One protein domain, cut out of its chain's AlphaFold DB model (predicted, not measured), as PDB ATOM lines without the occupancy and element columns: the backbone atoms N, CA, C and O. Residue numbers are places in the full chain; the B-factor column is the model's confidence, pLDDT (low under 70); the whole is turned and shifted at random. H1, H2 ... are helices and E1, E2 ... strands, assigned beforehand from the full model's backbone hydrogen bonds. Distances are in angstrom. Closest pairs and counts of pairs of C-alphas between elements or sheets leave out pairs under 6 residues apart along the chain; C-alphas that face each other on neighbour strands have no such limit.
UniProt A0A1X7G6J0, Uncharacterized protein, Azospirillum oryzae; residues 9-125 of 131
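What this domain is: This is residues 9 to 125 of the 131 residues of an uncharacterized protein of Azospirillum oryzae (UniProt A0A1X7G6J0). A strongly twisted sheet of six strands curls round helix H2, while H1 packs over E6 and H3 crosses E5. The hairpin of E1 and E2 reaches along the longest axis, and residues 19 to 27 stick out beyond it. The printed part has 117 residues, with named elements E1 E2 H1 H2 E3 E4 E5 E6 H3 and a mixed class of helices and strands. The mixed sheet runs E1 E2 E6 E5 E4 E3; the whole is only just compact, close to loose, with a radius of gyration of the C-alphas of 15.9 A and spans of 51 by 32 by 29 A.

Where its parts are: E1, residues 9 to 16, begins at C-alpha 9 (156.388, 101.465, 133.210), and E2 is residues 31 to 39, 26.1 A. H1 is residues 41 to 51, H2 55 to 63, E3 67 to 70, E4 81 to 87 and E5 90 to 99, 26.5 A. E6, residues 102 to 110, bends by 66 degrees at residue 106. H3, residues 113 to 123, ends at C-alpha 123 (160.228, 113.806, 157.226).

How they stand to each other: E1 and E2 form an antiparallel hairpin, with N 12 and O 35 2.9 A apart. E2 and E6 are parallel, with N 103 and O 36 at 2.8 A. E3 E4 E5 E6 form a meander, each strand the antiparallel neighbour of the one before: N 69 and O 82 are 2.9 A apart, N 94 and O 83 2.8 A, N 104 and O 97 2.9 A. The closest C-alphas of H2 and E4 are Ile 61 and Gly 85, 5.6 A. H1 is over E6, at a height over the sheet of 8.8 A. H3 runs across the strands, at 87 degrees to E5 on the local plane. Every O i to N i+4 pair is within hydrogen-bond range in H1, 5 of 7 in H3, and 2 of 5 in H2, where 5 of 6 O i to N i+3 pairs are.

The domain as a whole: The C-alphas farthest apart, Pro 25 and Glu 50, are 52.5 A apart. The printed part has no cut, and the link E1 to E2, 14 residues, is long. Residues 13 to 33 and 124 to 125 have pLDDT under 70.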
ATOM      1  N   GLU A   9     156.260 100.010 133.271       75.81
ATOM      2  CA  GLU A   9     156.388 101.465 133.210       75.81
ATOM      3  C   GLU A   9     155.146 102.141 133.793       75.81
ATOM      4  O   GLU A   9     154.012 101.729 133.528       75.81
ATOM      5  N   VAL A  10     155.372 103.196 134.578       76.31
ATOM      6  CA  VAL A  10     154.321 104.103 135.045       76.31
ATOM      7  C   VAL A  10     154.841 105.536 134.956       76.31
ATOM      8  O   VAL A  10     155.968 105.821 135.359       76.31
ATOM      9  N   ALA A  11     154.023 106.447 134.439       72.56
ATOM     10  CA  ALA A  11     154.323 107.872 134.397       72.56
ATOM     11  C   ALA A  11     153.269 108.648 135.188       72.56
ATOM     12  O   ALA A  11     152.080 108.334 135.127       72.56
ATOM     13  N   ALA A  12     153.705 109.670 135.915       71.25
ATOM     14  CA  ALA A  12     152.833 110.592 136.624       71.25
ATOM     15  C   ALA A  12     153.223 112.038 136.344       71.25
ATOM     16  O   ALA A  12     154.383 112.370 136.111       71.25
ATOM     17  N   THR A  13     152.221 112.905 136.378       61.88
ATOM     18  CA  THR A  13     152.362 114.334 136.108       61.88
ATOM     19  C   THR A  13     152.205 115.083 137.423       61.88
ATOM     20  O   THR A  13     151.180 114.932 138.087       61.88
ATOM     21  N   ARG A  14     153.199 115.887 137.813       63.88
ATOM     22  CA  ARG A  14     153.116 116.758 138.993       63.88
ATOM     23  C   ARG A  14     153.090 118.220 138.566       63.88
ATOM     24  O   ARG A  14     153.967 118.669 137.834       63.88
ATOM     25  N   PHE A  15     152.113 118.963 139.073       61.72
ATOM     26  CA  PHE A  15     152.055 120.417 138.956       61.72
ATOM     27  C   PHE A  15     152.842 121.041 140.111       61.72
ATOM     28  O   PHE A  15     152.504 120.825 141.277       61.72
ATOM     29  N   ILE A  16     153.914 121.771 139.806       63.03
ATOM     30  CA  ILE A  16     154.698 122.505 140.805       63.03
ATOM     31  C   ILE A  16     154.467 123.998 140.598       63.03
ATOM     32  O   ILE A  16     154.853 124.566 139.576       63.03
ATOM     33  N   VAL A  17     153.848 124.634 141.591       61.53
ATOM     34  CA  VAL A  17     153.767 126.094 141.674       61.53
ATOM     35  C   VAL A  17     155.080 126.588 142.287       61.53
ATOM     36  O   VAL A  17     155.434 126.129 143.376       61.53
ATOM     37  N   PRO A  18     155.837 127.472 141.615       57.81
ATOM     38  CA  PRO A  18     157.047 128.030 142.204       57.81
ATOM     39  C   PRO A  18     156.708 128.817 143.484       57.81
ATOM     40  O   PRO A  18     155.620 129.391 143.583       57.81
ATOM     41  N   PRO A  19     157.617 128.872 144.477       51.84
ATOM     42  CA  PRO A  19     157.413 129.696 145.663       51.84
ATOM     43  C   PRO A  19     157.192 131.166 145.269       51.84
ATOM     44  O   PRO A  19     157.790 131.658 144.311       51.84
ATOM     45  N   GLN A  20     156.337 131.860 146.030       55.06
ATOM     46  CA  GLN A  20     155.694 133.154 145.721       55.06
ATOM     47  C   GLN A  20     156.637 134.322 145.341       55.06
ATOM     48  O   GLN A  20     156.167 135.364 144.894       55.06
ATOM     49  N   ASN A  21     157.957 134.152 145.455       46.53
ATOM     50  CA  ASN A  21     158.972 135.172 145.178       46.53
ATOM     51  C   ASN A  21     159.539 135.168 143.744       46.53
ATOM     52  O   ASN A  21     160.457 135.937 143.463       46.53
ATOM     53  N   LEU A  22     159.017 134.337 142.836       55.53
ATOM     54  CA  LEU A  22     159.429 134.315 141.422       55.53
ATOM     55  C   LEU A  22     158.270 134.608 140.451       55.53
ATOM     56  O   LEU A  22     158.230 134.092 139.335       55.53
ATOM     57  N   LEU A  23     157.301 135.421 140.878       52.88
ATOM     58  CA  LEU A  23     156.205 135.869 140.022       52.88
ATOM     59  C   LEU A  23     156.690 137.008 139.118       52.88
ATOM     60  O   LEU A  23     156.638 138.180 139.486       52.88
ATOM     61  N   LEU A  24     157.142 136.671 137.909       57.38
ATOM     62  CA  LEU A  24     157.102 137.645 136.819       57.38
ATOM     63  C   LEU A  24     155.622 137.992 136.564       57.38
ATOM     64  O   LEU A  24     154.803 137.068 136.482       57.38
ATOM     65  N   PRO A  25     155.241 139.276 136.440       54.84
ATOM     66  CA  PRO A  25     153.859 139.639 136.147       54.84
ATOM     67  C   PRO A  25     153.432 138.991 134.818       54.84
ATOM     68  O   PRO A  25     153.970 139.317 133.764       54.84
ATOM     69  N   GLY A  26     152.499 138.032 134.888       61.47
ATOM     70  CA  GLY A  26     151.969 137.281 133.740       61.47
ATOM     71  C   GLY A  26     152.194 135.761 133.759       61.47
ATOM     72  O   GLY A  26     151.564 135.063 132.966       61.47
ATOM     73  N   PHE A  27     153.022 135.213 134.658       59.41
ATOM     74  CA  PHE A  27     153.235 133.761 134.766       59.41
ATOM     75  C   PHE A  27     152.307 133.135 135.822       59.41
ATOM     76  O   PHE A  27     152.682 132.956 136.977       59.41
ATOM     77  N   TYR A  28     151.071 132.812 135.426       58.53
ATOM     78  CA  TYR A  28     150.077 132.125 136.275       58.53
ATOM     79  C   TYR A  28     150.056 130.592 136.087       58.53
ATOM     80  O   TYR A  28     149.164 129.918 136.597       58.53
ATOM     81  N   GLY A  29     151.007 130.022 135.339       57.06
ATOM     82  CA  GLY A  29     151.075 128.584 135.065       57.06
ATOM     83  C   GLY A  29     152.110 127.890 135.947       57.06
ATOM     84  O   GLY A  29     153.278 128.246 135.910       57.06
ATOM     85  N   GLY A  30     151.717 126.888 136.732       60.38
ATOM     86  CA  GLY A  30     152.689 125.998 137.372       60.38
ATOM     87  C   GLY A  30     153.432 125.158 136.331       60.38
ATOM     88  O   GLY A  30     152.905 124.858 135.257       60.38
ATOM     89  N   THR A  31     154.665 124.770 136.645       64.69
ATOM     90  CA  THR A  31     155.463 123.893 135.783       64.69
ATOM     91  C   THR A  31     154.972 122.460 135.945       64.69
ATOM     92  O   THR A  31     154.902 121.940 137.061       64.69
ATOM     93  N   ILE A  32     154.656 121.808 134.828       64.50
ATOM     94  CA  ILE A  32     154.394 120.371 134.803       64.50
ATOM     95  C   ILE A  32     155.735 119.631 134.769       64.50
ATOM     96  O   ILE A  32     156.500 119.783 133.820       64.50
ATOM     97  N   ILE A  33     156.006 118.808 135.784       65.44
ATOM     98  CA  ILE A  33     157.109 117.842 135.766       65.44
ATOM     99  C   ILE A  33     156.523 116.455 135.516       65.44
ATOM    100  O   ILE A  33     155.677 115.981 136.280       65.44
ATOM    101  N   LEU A  34     156.979 115.804 134.444       74.19
ATOM    102  CA  LEU A  34     156.675 114.405 134.177       74.19
ATOM    103  C   LEU A  34     157.670 113.535 134.953       74.19
ATOM    104  O   LEU A  34     158.872 113.584 134.701       74.19
ATOM    105  N   LEU A  35     157.175 112.747 135.902       85.62
ATOM    106  CA  LEU A  35     157.963 111.739 136.599       85.62
ATOM    107  C   LEU A  35     157.655 110.367 135.999       85.62
ATOM    108  O   LEU A  35     156.543 109.859 136.137       85.62
ATOM    109  N   LYS A  36     158.657 109.753 135.373       91.44
ATOM    110  CA  LYS A  36     158.573 108.391 134.842       91.44
ATOM    111  C   LYS A  36     159.300 107.422 135.769       91.44
ATOM    112  O   LYS A  36     160.420 107.690 136.203       91.44
ATOM    113  N   ILE A  37     158.676 106.287 136.069       93.38
ATOM    114  CA  ILE A  37     159.318 105.171 136.765       93.38
ATOM    115  C   ILE A  37     159.278 103.924 135.891       93.38
ATOM    116  O   ILE A  37     158.301 103.667 135.186       93.38
ATOM    117  N   THR A  38     160.345 103.138 135.953       95.94
ATOM    118  CA  THR A  38     160.417 101.830 135.299       95.94
ATOM    119  C   THR A  38     160.854 100.770 136.290       95.94
ATOM    120  O   THR A  38     161.500 101.064 137.298       95.94
ATOM    121  N   PHE A  39     160.496  99.521 136.034       95.31
ATOM    122  CA  PHE A  39     160.902  98.403 136.869       95.31
ATOM    123  C   PHE A  39     160.806  97.069 136.139       95.31
ATOM    124  O   PHE A  39     160.052  96.894 135.187       95.31
ATOM    125  N   ASP A  40     161.554  96.098 136.648       94.31
ATOM    126  CA  ASP A  40     161.422  94.692 136.277       94.31
ATOM    127  C   ASP A  40     160.114  94.119 136.874       94.31
ATOM    128  O   ASP A  40     159.962  94.131 138.106       94.31
ATOM    129  N   PRO A  41     159.169  93.619 136.050       92.81
ATOM    130  CA  PRO A  41     157.909  93.063 136.539       92.81
ATOM    131  C   PRO A  41     158.084  91.885 137.499       92.81
ATOM    132  O   PRO A  41     157.374  91.810 138.496       92.81
ATOM    133  N   ALA A  42     159.073  91.012 137.285       93.50
ATOM    134  CA  ALA A  42     159.306  89.871 138.166       93.50
ATOM    135  C   ALA A  42     159.782  90.323 139.557       93.50
ATOM    136  O   ALA A  42     159.402  89.741 140.577       93.50
ATOM    137  N   LYS A  43     160.586  91.395 139.626       92.75
ATOM    138  CA  LYS A  43     160.988  91.999 140.911       92.75
ATOM    139  C   LYS A  43     159.832  92.710 141.603       92.75
ATOM    140  O   LYS A  43     159.730  92.623 142.831       92.75
ATOM    141  N   ARG A  44     158.978  93.393 140.836       95.12
ATOM    142  CA  ARG A  44     157.745  94.000 141.350       95.12
ATOM    143  C   ARG A  44     156.848  92.932 141.961       95.12
ATOM    144  O   ARG A  44     156.495  93.059 143.125       95.12
ATOM    145  N   ASP A  45     156.541  91.877 141.215       93.56
ATOM    146  CA  ASP A  45     155.603  90.839 141.643       93.56
ATOM    147  C   ASP A  45     156.114  90.099 142.884       93.56
ATOM    148  O   ASP A  45     155.356  89.869 143.826       93.56
ATOM    149  N   ARG A  46     157.424  89.816 142.947       93.94
ATOM    150  CA  ARG A  46     158.060  89.268 144.154       93.94
ATOM    151  C   ARG A  46     157.968  90.221 145.346       93.94
ATOM    152  O   ARG A  46     157.665  89.798 146.453       93.94
ATOM    153  N   THR A  47     158.227  91.510 145.144       95.19
ATOM    154  CA  THR A  47     158.155  92.489 146.241       95.19
ATOM    155  C   THR A  47     156.718  92.678 146.727       95.19
ATOM    156  O   THR A  47     156.482  92.790 147.933       95.19
ATOM    157  N   LEU A  48     155.756  92.655 145.806       94.38
ATOM    158  CA  LEU A  48     154.339  92.736 146.117       94.38
ATOM    159  C   LEU A  48     153.890  91.523 146.934       94.38
ATOM    160  O   LEU A  48     153.250  91.704 147.967       94.38
ATOM    161  N   SER A  49     154.272  90.309 146.531       94.38
ATOM    162  CA  SER A  49     153.891  89.085 147.243       94.38
ATOM    163  C   SER A  49     154.577  88.945 148.605       94.38
ATOM    164  O   SER A  49     153.922  88.614 149.589       94.38
ATOM    165  N   GLU A  50     155.877  89.238 148.695       95.44
ATOM    166  CA  GLU A  50     156.654  89.049 149.927       95.44
ATOM    167  C   GLU A  50     156.465  90.184 150.940       95.44
ATOM    168  O   GLU A  50     156.588  89.972 152.147       95.44
ATOM    169  N   ARG A  51     156.234  91.419 150.471       92.31
ATOM    170  CA  ARG A  51     156.286  92.626 151.321       92.31
ATOM    171  C   ARG A  51     155.023  93.477 151.272       92.31
ATOM    172  O   ARG A  51     154.919  94.421 152.062       92.31
ATOM    173  N   GLY A  52     154.081  93.166 150.379       94.25
ATOM    174  CA  GLY A  52     152.852  93.937 150.190       94.25
ATOM    175  C   GLY A  52     153.113  95.354 149.678       94.25
ATOM    176  O   GLY A  52     152.402  96.276 150.071       94.25
ATOM    177  N   LEU A  53     154.176  95.547 148.890       95.50
ATOM    178  CA  LEU A  53     154.547  96.840 148.314       95.50
ATOM    179  C   LEU A  53     154.628  96.723 146.796       95.50
ATOM    180  O   LEU A  53     155.370  95.889 146.278       95.50
ATOM    181  N   ASP A  54     153.892  97.585 146.102       95.94
ATOM    182  CA  ASP A  54     153.928  97.686 144.651       95.94
ATOM    183  C   ASP A  54     154.933  98.767 144.225       95.94
ATOM    184  O   ASP A  54     154.867  99.905 144.682       95.94
ATOM    185  N   PHE A  55     155.855  98.440 143.318       95.44
ATOM    186  CA  PHE A  55     156.762  99.435 142.739       95.44
ATOM    187  C   PHE A  55     156.027 100.559 141.998       95.44
ATOM    188  O   PHE A  55     156.544 101.672 141.950       95.44
ATOM    189  N   ALA A  56     154.829 100.306 141.465       92.75
ATOM    190  CA  ALA A  56     153.992 101.336 140.857       92.75
ATOM    191  C   ALA A  56     153.607 102.443 141.860       92.75
ATOM    192  O   ALA A  56     153.539 103.613 141.480       92.75
ATOM    193  N   ASP A  57     153.460 102.104 143.147       94.19
ATOM    194  CA  ASP A  57     153.151 103.059 144.218       94.19
ATOM    195  C   ASP A  57     154.350 103.975 144.555       94.19
ATOM    196  O   ASP A  57     154.205 104.957 145.285       94.19
ATOM    197  N   ALA A  58     155.552 103.715 144.017       94.94
ATOM    198  CA  ALA A  58     156.724 104.567 144.252       94.94
ATOM    199  C   ALA A  58     156.536 106.001 143.726       94.94
ATOM    200  O   ALA A  58     157.147 106.932 144.252       94.94
ATOM    201  N   ILE A  59     155.662 106.200 142.733       92.38
ATOM    202  CA  ILE A  59     155.263 107.534 142.266       92.38
ATOM    203  C   ILE A  59     154.684 108.376 143.406       92.38
ATOM    204  O   ILE A  59     155.040 109.546 143.515       92.38
ATOM    205  N   GLU A  60     153.832 107.802 144.265       90.31
ATOM    206  CA  GLU A  60     153.227 108.534 145.389       90.31
ATOM    207  C   GLU A  60     154.305 109.005 146.372       90.31
ATOM    208  O   GLU A  60     154.264 110.136 146.855       90.31
ATOM    209  N   ILE A  61     155.324 108.172 146.602       93.38
ATOM    210  CA  ILE A  61     156.457 108.507 147.472       93.38
ATOM    211  C   ILE A  61     157.232 109.693 146.902       93.38
ATOM    212  O   ILE A  61     157.492 110.657 147.619       93.38
ATOM    213  N   PHE A  62     157.585 109.644 145.616       92.19
ATOM    214  CA  PHE A  62     158.326 110.720 144.950       92.19
ATOM    215  C   PHE A  62     157.498 111.998 144.751       92.19
ATOM    216  O   PHE A  62     158.058 113.087 144.621       92.19
ATOM    217  N   ALA A  63     156.169 111.882 144.713       88.19
ATOM    218  CA  ALA A  63     155.266 113.026 144.732       88.19
ATOM    219  C   ALA A  63     155.212 113.689 146.121       88.19
ATOM    220  O   ALA A  63     154.959 114.890 146.222       88.19
ATOM    221  N   GLY A  64     155.484 112.934 147.185       87.19
ATOM    222  CA  GLY A  64     155.646 113.450 148.538       87.19
ATOM    223  C   GLY A  64     157.007 114.110 148.787       87.19
ATOM    224  O   GLY A  64     157.774 114.422 147.875       87.19
ATOM    225  N   ARG A  65     157.304 114.340 150.071       89.62
ATOM    226  CA  ARG A  65     158.635 114.743 150.539       89.62
ATOM    227  C   ARG A  65     159.518 113.502 150.634       89.62
ATOM    228  O   ARG A  65     159.157 112.543 151.320       89.62
ATOM    229  N   THR A  66     160.679 113.545 149.989       94.00
ATOM    230  CA  THR A  66     161.688 112.488 150.084       94.00
ATOM    231  C   THR A  66     163.025 113.027 150.564       94.00
ATOM    232  O   THR A  66     163.347 114.204 150.405       94.00
ATOM    233  N   ILE A  67     163.808 112.144 151.174       94.44
ATOM    234  CA  ILE A  67     165.233 112.346 151.422       94.44
ATOM    235  C   ILE A  67     165.971 111.385 150.502       94.44
ATOM    236  O   ILE A  67     165.841 110.173 150.666       94.44
ATOM    237  N   ASP A  68     166.745 111.932 149.570       95.19
ATOM    238  CA  ASP A  68     167.492 111.169 148.574       95.19
ATOM    239  C   ASP A  68     168.977 111.142 148.960       95.19
ATOM    240  O   ASP A  68     169.573 112.178 149.258       95.19
ATOM    241  N   ILE A  69     169.570 109.948 149.011       94.50
ATOM    242  CA  ILE A  69     170.956 109.727 149.449       94.50
ATOM    243  C   ILE A  69     171.638 108.752 148.480       94.50
ATOM    244  O   ILE A  69     171.050 107.709 148.188       94.50
ATOM    245  N   PRO A  70     172.866 109.029 148.007       95.00
ATOM    246  CA  PRO A  70     173.652 108.054 147.251       95.00
ATOM    247  C   PRO A  70     173.860 106.736 148.024       95.00
ATOM    248  O   PRO A  70     174.165 106.743 149.218       95.00
ATOM    249  N   ASP A  71     173.694 105.591 147.357       93.31
ATOM    250  CA  ASP A  71     174.007 104.268 147.914       93.31
ATOM    251  C   ASP A  71     175.475 103.913 147.644       93.31
ATOM    252  O   ASP A  71     175.801 103.234 146.673       93.31
ATOM    253  N   GLU A  72     176.361 104.380 148.518       90.81
ATOM    254  CA  GLU A  72     177.817 104.201 148.398       90.81
ATOM    255  C   GLU A  72     178.333 102.948 149.123       90.81
ATOM    256  O   GLU A  72     179.525 102.809 149.391       90.81
ATOM    257  N   ARG A  73     177.443 102.017 149.490       87.69
ATOM    258  CA  ARG A  73     177.839 100.818 150.250       87.69
ATOM    259  C   ARG A  73     178.721  99.869 149.442       87.69
ATOM    260  O   ARG A  73     179.528  99.155 150.030       87.69
ATOM    261  N   PHE A  74     178.527  99.830 148.128       85.50
ATOM    262  CA  PHE A  74     179.265  98.981 147.200       85.50
ATOM    263  C   PHE A  74     179.398  99.689 145.854       85.50
ATOM    264  O   PHE A  74     178.519 100.464 145.473       85.50
ATOM    265  N   ASP A  75     180.451  99.366 145.108       87.88
ATOM    266  CA  ASP A  75     180.549  99.753 143.705       87.88
ATOM    267  C   ASP A  75     179.720  98.785 142.852       87.88
ATOM    268  O   ASP A  75     180.085  97.627 142.638       87.88
ATOM    269  N   TYR A  76     178.546  99.250 142.426       83.56
ATOM    270  CA  TYR A  76     177.614  98.482 141.604       83.56
ATOM    271  C   TYR A  76     177.831  98.683 140.097       83.56
ATOM    272  O   TYR A  76     177.071  98.119 139.310       83.56
ATOM    273  N   GLY A  77     178.804  99.506 139.687       88.00
ATOM    274  CA  GLY A  77     178.988  99.919 138.290       88.00
ATOM    275  C   GLY A  77     177.908 100.876 137.761       88.00
ATOM    276  O   GLY A  77     177.941 101.254 136.593       88.00
ATOM    277  N   GLU A  78     176.951 101.279 138.602       88.25
ATOM    278  CA  GLU A  78     175.895 102.253 138.304       88.25
ATOM    279  C   GLU A  78     175.589 103.101 139.550       88.25
ATOM    280  O   GLU A  78     175.683 102.622 140.683       88.25
ATOM    281  N   THR A  79     175.169 104.357 139.358       92.38
ATOM    282  CA  THR A  79     174.706 105.202 140.467       92.38
ATOM    283  C   THR A  79     173.398 104.661 141.026       92.38
ATOM    284  O   THR A  79     172.420 104.494 140.293       92.38
ATOM    285  N   ARG A  80     173.345 104.447 142.340       96.06
ATOM    286  CA  ARG A  80     172.120 104.081 143.054       96.06
ATOM    287  C   ARG A  80     171.773 105.140 144.079       96.06
ATOM    288  O   ARG A  80     172.647 105.675 144.752       96.06
ATOM    289  N   ILE A  81     170.487 105.432 144.180       96.75
ATOM    290  CA  ILE A  81     169.930 106.423 145.090       96.75
ATOM    291  C   ILE A  81     168.942 105.708 146.004       96.75
ATOM    292  O   ILE A  81     168.097 104.930 145.557       96.75
ATOM    293  N   ILE A  82     169.068 105.980 147.297       96.62
ATOM    294  CA  ILE A  82     168.122 105.599 148.333       96.62
ATOM    295  C   ILE A  82     167.225 106.802 148.586       96.62
ATOM    296  O   ILE A  82     167.677 107.808 149.129       96.62
ATOM    297  N   SER A  83     165.952 106.683 148.232       97.06
ATOM    298  CA  SER A  83     164.918 107.636 148.620       97.06
ATOM    299  C   SER A  83     164.158 107.116 149.830       97.06
ATOM    300  O   SER A  83     163.679 105.980 149.843       97.06
ATOM    301  N   VAL A  84     164.022 107.964 150.845       96.75
ATOM    302  CA  VAL A  84     163.189 107.718 152.026       96.75
ATOM    303  C   VAL A  84     161.992 108.653 151.975       96.75
ATOM    304  O   VAL A  84     162.180 109.863 151.878       96.75
ATOM    305  N   GLY A  85     160.779 108.116 152.067       95.25
ATOM    306  CA  GLY A  85     159.552 108.913 152.075       95.25
ATOM    307  C   GLY A  85     158.373 108.153 152.671       95.25
ATOM    308  O   GLY A  85     158.541 107.056 153.207       95.25
ATOM    309  N   HIS A  86     157.180 108.737 152.590       94.50
ATOM    310  CA  HIS A  86     155.957 108.123 153.103       94.50
ATOM    311  C   HIS A  86     155.077 107.594 151.973       94.50
ATOM    312  O   HIS A  86     154.846 108.277 150.982       94.50
ATOM    313  N   LEU A  87     154.544 106.390 152.170       94.88
ATOM    314  CA  LEU A  87     153.466 105.816 151.377       94.88
ATOM    315  C   LEU A  87     152.294 105.533 152.313       94.88
ATOM    316  O   LEU A  87     152.400 104.661 153.180       94.88
ATOM    317  N   ARG A  88     151.191 106.278 152.157       93.25
ATOM    318  CA  ARG A  88     149.936 106.081 152.912       93.25
ATOM    319  C   ARG A  88     150.175 105.959 154.432       93.25
ATOM    320  O   ARG A  88     149.748 105.002 155.075       93.25
ATOM    321  N   GLY A  89     150.953 106.893 154.985       89.19
ATOM    322  CA  GLY A  89     151.298 106.956 156.414       89.19
ATOM    323  C   GLY A  89     152.424 106.020 156.874       89.19
ATOM    324  O   GLY A  89     152.759 106.007 158.053       89.19
ATOM    325  N   ARG A  90     153.039 105.236 155.979       93.31
ATOM    326  CA  ARG A  90     154.153 104.333 156.316       93.31
ATOM    327  C   ARG A  90     155.459 104.825 155.717       93.31
ATOM    328  O   ARG A  90     155.505 105.139 154.532       93.31
ATOM    329  N   MET A  91     156.531 104.835 156.506       95.69
ATOM    330  CA  MET A  91     157.860 105.167 155.994       95.69
ATOM    331  C   MET A  91     158.419 104.017 155.148       95.69
ATOM    332  O   MET A  91     158.517 102.869 155.597       95.69
ATOM    333  N   VAL A  92     158.799 104.336 153.916       97.56
ATOM    334  CA  VAL A  92     159.282 103.396 152.905       97.56
ATOM    335  C   VAL A  92     160.646 103.847 152.391       97.56
ATOM    336  O   VAL A  92     160.917 105.035 152.222       97.56
ATOM    337  N   ILE A  93     161.501 102.860 152.144       97.44
ATOM    338  CA  ILE A  93     162.791 102.988 151.482       97.44
ATOM    339  C   ILE A  93     162.639 102.483 150.049       97.44
ATOM    340  O   ILE A  93     162.240 101.333 149.836       97.44
ATOM    341  N   VAL A  94     162.997 103.323 149.085       97.81
ATOM    342  CA  VAL A  94     163.027 103.005 147.656       97.81
ATOM    343  C   VAL A  94     164.466 103.121 147.170       97.81
ATOM    344  O   VAL A  94     165.094 104.161 147.341       97.81
ATOM    345  N   VAL A  95     164.993 102.066 146.557       97.00
ATOM    346  CA  VAL A  95     166.303 102.082 145.898       97.00
ATOM    347  C   VAL A  95     166.079 102.110 144.399       97.00
ATOM    348  O   VAL A  95     165.362 101.258 143.866       97.00
ATOM    349  N   TRP A  96     166.694 103.066 143.719       97.31
ATOM    350  CA  TRP A  96     166.531 103.261 142.285       97.31
ATOM    351  C   TRP A  96     167.815 103.777 141.638       97.31
ATOM    352  O   TRP A  96     168.744 104.208 142.318       97.31
ATOM    353  N   THR A  97     167.871 103.702 140.313       95.94
ATOM    354  CA  THR A  97     168.957 104.265 139.504       95.94
ATOM    355  C   THR A  97     168.381 105.176 138.417       95.94
ATOM    356  O   THR A  97     167.290 104.882 137.907       95.94
ATOM    357  N   PRO A  98     169.041 106.299 138.079       94.31
ATOM    358  CA  PRO A  98     168.655 107.113 136.930       94.31
ATOM    359  C   PRO A  98     168.721 106.304 135.625       94.31
ATOM    360  O   PRO A  98     169.695 105.603 135.368       94.31
ATOM    361  N   ALA A  99     167.690 106.408 134.788       90.75
ATOM    362  CA  ALA A  99     167.602 105.738 133.493       90.75
ATOM    363  C   ALA A  99     166.972 106.690 132.463       90.75
ATOM    364  O   ALA A  99     165.764 106.653 132.222       90.75
ATOM    365  N   GLY A 100     167.789 107.579 131.887       89.25
ATOM    366  CA  GLY A 100     167.293 108.701 131.083       89.25
ATOM    367  C   GLY A 100     166.384 109.601 131.923       89.25
ATOM    368  O   GLY A 100     166.741 109.957 133.045       89.25
ATOM    369  N   ASP A 101     165.182 109.881 131.420       87.56
ATOM    370  CA  ASP A 101     164.162 110.671 132.127       87.56
ATOM    371  C   ASP A 101     163.347 109.850 133.145       87.56
ATOM    372  O   ASP A 101     162.391 110.346 133.747       87.56
ATOM    373  N   ALA A 102     163.696 108.571 133.336       91.38
ATOM    374  CA  ALA A 102     163.012 107.669 134.248       91.38
ATOM    375  C   ALA A 102     163.847 107.333 135.489       91.38
ATOM    376  O   ALA A 102     165.079 107.305 135.473       91.38
ATOM    377  N   ARG A 103     163.154 106.979 136.570       94.88
ATOM    378  CA  ARG A 103     163.744 106.327 137.743       94.88
ATOM    379  C   ARG A 103     163.484 104.829 137.655       94.88
ATOM    380  O   ARG A 103     162.339 104.394 137.774       94.88
ATOM    381  N   ARG A 104     164.536 104.030 137.466       95.75
ATOM    382  CA  ARG A 104     164.411 102.569 137.448       95.75
ATOM    383  C   ARG A 104     164.443 102.028 138.873       95.75
ATOM    384  O   ARG A 104     165.489 102.066 139.521       95.75
ATOM    385  N   ILE A 105     163.314 101.524 139.361       97.12
ATOM    386  CA  ILE A 105     163.188 100.964 140.710       97.12
ATOM    387  C   ILE A 105     163.895  99.611 140.775       97.12
ATOM    388  O   ILE A 105     163.637  98.704 139.983       97.12
ATOM    389  N   ILE A 106     164.795  99.482 141.748       95.12
ATOM    390  CA  ILE A 106     165.576  98.271 142.010       95.12
ATOM    391  C   ILE A 106     164.990  97.510 143.203       95.12
ATOM    392  O   ILE A 106     164.948  96.280 143.185       95.12
ATOM    393  N   SER A 107     164.570  98.227 144.251       95.62
ATOM    394  CA  SER A 107     164.059  97.633 145.489       95.62
ATOM    395  C   SER A 107     163.137  98.593 146.235       95.62
ATOM    396  O   SER A 107     163.323  99.807 146.195       95.62
ATOM    397  N   MET A 108     162.183  98.030 146.975       97.31
ATOM    398  CA  MET A 108     161.269  98.761 147.846       97.31
ATOM    399  C   MET A 108     161.026  97.962 149.127       97.31
ATOM    400  O   MET A 108     160.903  96.730 149.106       97.31
ATOM    401  N   ARG A 109     161.002  98.651 150.269       97.44
ATOM    402  CA  ARG A 109     160.710  98.039 151.572       97.44
ATOM    403  C   ARG A 109     160.267  99.070 152.595       97.44
ATOM    404  O   ARG A 109     160.594 100.244 152.487       97.44
ATOM    405  N   LYS A 110     159.614  98.607 153.656       96.88
ATOM    406  CA  LYS A 110     159.377  99.428 154.847       96.88
ATOM    407  C   LYS A 110     160.714  99.802 155.500       96.88
ATOM    408  O   LYS A 110     161.666  99.007 155.484       96.88
ATOM    409  N   ALA A 111     160.780 101.007 156.052       95.88
ATOM    410  CA  ALA A 111     161.885 101.412 156.909       95.88
ATOM    411  C   ALA A 111     161.849 100.600 158.214       95.88
ATOM    412  O   ALA A 111     160.777 100.384 158.784       95.88
ATOM    413  N   ASN A 112     163.006 100.140 158.690       94.75
ATOM    414  CA  ASN A 112     163.096  99.510 160.011       94.75
ATOM    415  C   ASN A 112     163.086 100.570 161.130       94.75
ATOM    416  O   ASN A 112     163.210 101.760 160.853       94.75
ATOM    417  N   ASP A 113     162.978 100.156 162.392       94.12
ATOM    418  CA  ASP A 113     162.832 101.085 163.529       94.12
ATOM    419  C   ASP A 113     164.012 102.062 163.671       94.12
ATOM    420  O   ASP A 113     163.837 103.242 163.994       94.12
ATOM    421  N   ARG A 114     165.228 101.600 163.353       93.12
ATOM    422  CA  ARG A 114     166.435 102.438 163.362       93.12
ATOM    423  C   ARG A 114     166.374 103.510 162.276       93.12
ATOM    424  O   ARG A 114     166.756 104.656 162.508       93.12
ATOM    425  N   GLU A 115     165.914 103.148 161.085       94.38
ATOM    426  CA  GLU A 115     165.722 104.074 159.970       94.38
ATOM    427  C   GLU A 115     164.577 105.043 160.246       94.38
ATOM    428  O   GLU A 115     164.751 106.240 160.041       94.38
ATOM    429  N   GLN A 116     163.458 104.562 160.788       93.06
ATOM    430  CA  GLN A 116     162.336 105.405 161.199       93.06
ATOM    431  C   GLN A 116     162.780 106.462 162.204       93.06
ATOM    432  O   GLN A 116     162.506 107.640 162.006       93.06
ATOM    433  N   THR A 117     163.569 106.082 163.207       91.31
ATOM    434  CA  THR A 117     164.157 107.044 164.151       91.31
ATOM    435  C   THR A 117     165.086 108.040 163.443       91.31
ATOM    436  O   THR A 117     165.012 109.245 163.673       91.31
ATOM    437  N   ARG A 118     165.948 107.563 162.535       90.31
ATOM    438  CA  ARG A 118     166.946 108.395 161.836       90.31
ATOM    439  C   ARG A 118     166.338 109.381 160.828       90.31
ATOM    440  O   ARG A 118     166.925 110.437 160.565       90.31
ATOM    441  N   PHE A 119     165.241 109.012 160.178       89.75
ATOM    442  CA  PHE A 119     164.625 109.793 159.100       89.75
ATOM    443  C   PHE A 119     163.318 110.463 159.517       89.75
ATOM    444  O   PHE A 119     162.951 111.462 158.907       89.75
ATOM    445  N   GLY A 120     162.668 109.975 160.574       85.19
ATOM    446  CA  GLY A 120     161.361 110.431 161.042       85.19
ATOM    447  C   GLY A 120     161.327 111.931 161.260       85.19
ATOM    448  O   GLY A 120     160.577 112.611 160.576       85.19
ATOM    449  N   GLN A 121     162.213 112.473 162.099       79.88
ATOM    450  CA  GLN A 121     162.242 113.912 162.387       79.88
ATOM    451  C   GLN A 121     162.419 114.781 161.130       79.88
ATOM    452  O   GLN A 121     161.812 115.837 161.023       79.88
ATOM    453  N   ARG A 122     163.204 114.319 160.146       78.56
ATOM    454  CA  ARG A 122     163.465 115.060 158.897       78.56
ATOM    455  C   ARG A 122     162.308 114.993 157.893       78.56
ATOM    456  O   ARG A 122     162.243 115.825 156.985       78.56
ATOM    457  N   LEU A 123     161.432 113.998 158.038       79.50
ATOM    458  CA  LEU A 123     160.228 113.806 157.226       79.50
ATOM    459  C   LEU A 123     158.942 114.273 157.932       79.50
ATOM    460  O   LEU A 123     157.920 114.370 157.265       79.50
ATOM    461  N   CYS A 124     158.987 114.556 159.240       65.56
ATOM    462  CA  CYS A 124     157.834 114.906 160.082       65.56
ATOM    463  C   CYS A 124     157.446 116.396 160.038       65.56
ATOM    464  O   CYS A 124     156.551 116.803 160.770       65.56
ATOM    465  N   GLU A 125     158.075 117.227 159.202       50.88
ATOM    466  CA  GLU A 125     157.581 118.591 158.939       50.88
ATOM    467  C   GLU A 125     156.280 118.524 158.107       50.88
ATOM    468  O   GLU A 125     156.291 118.628 156.883       50.88
TER     469      GLU A 125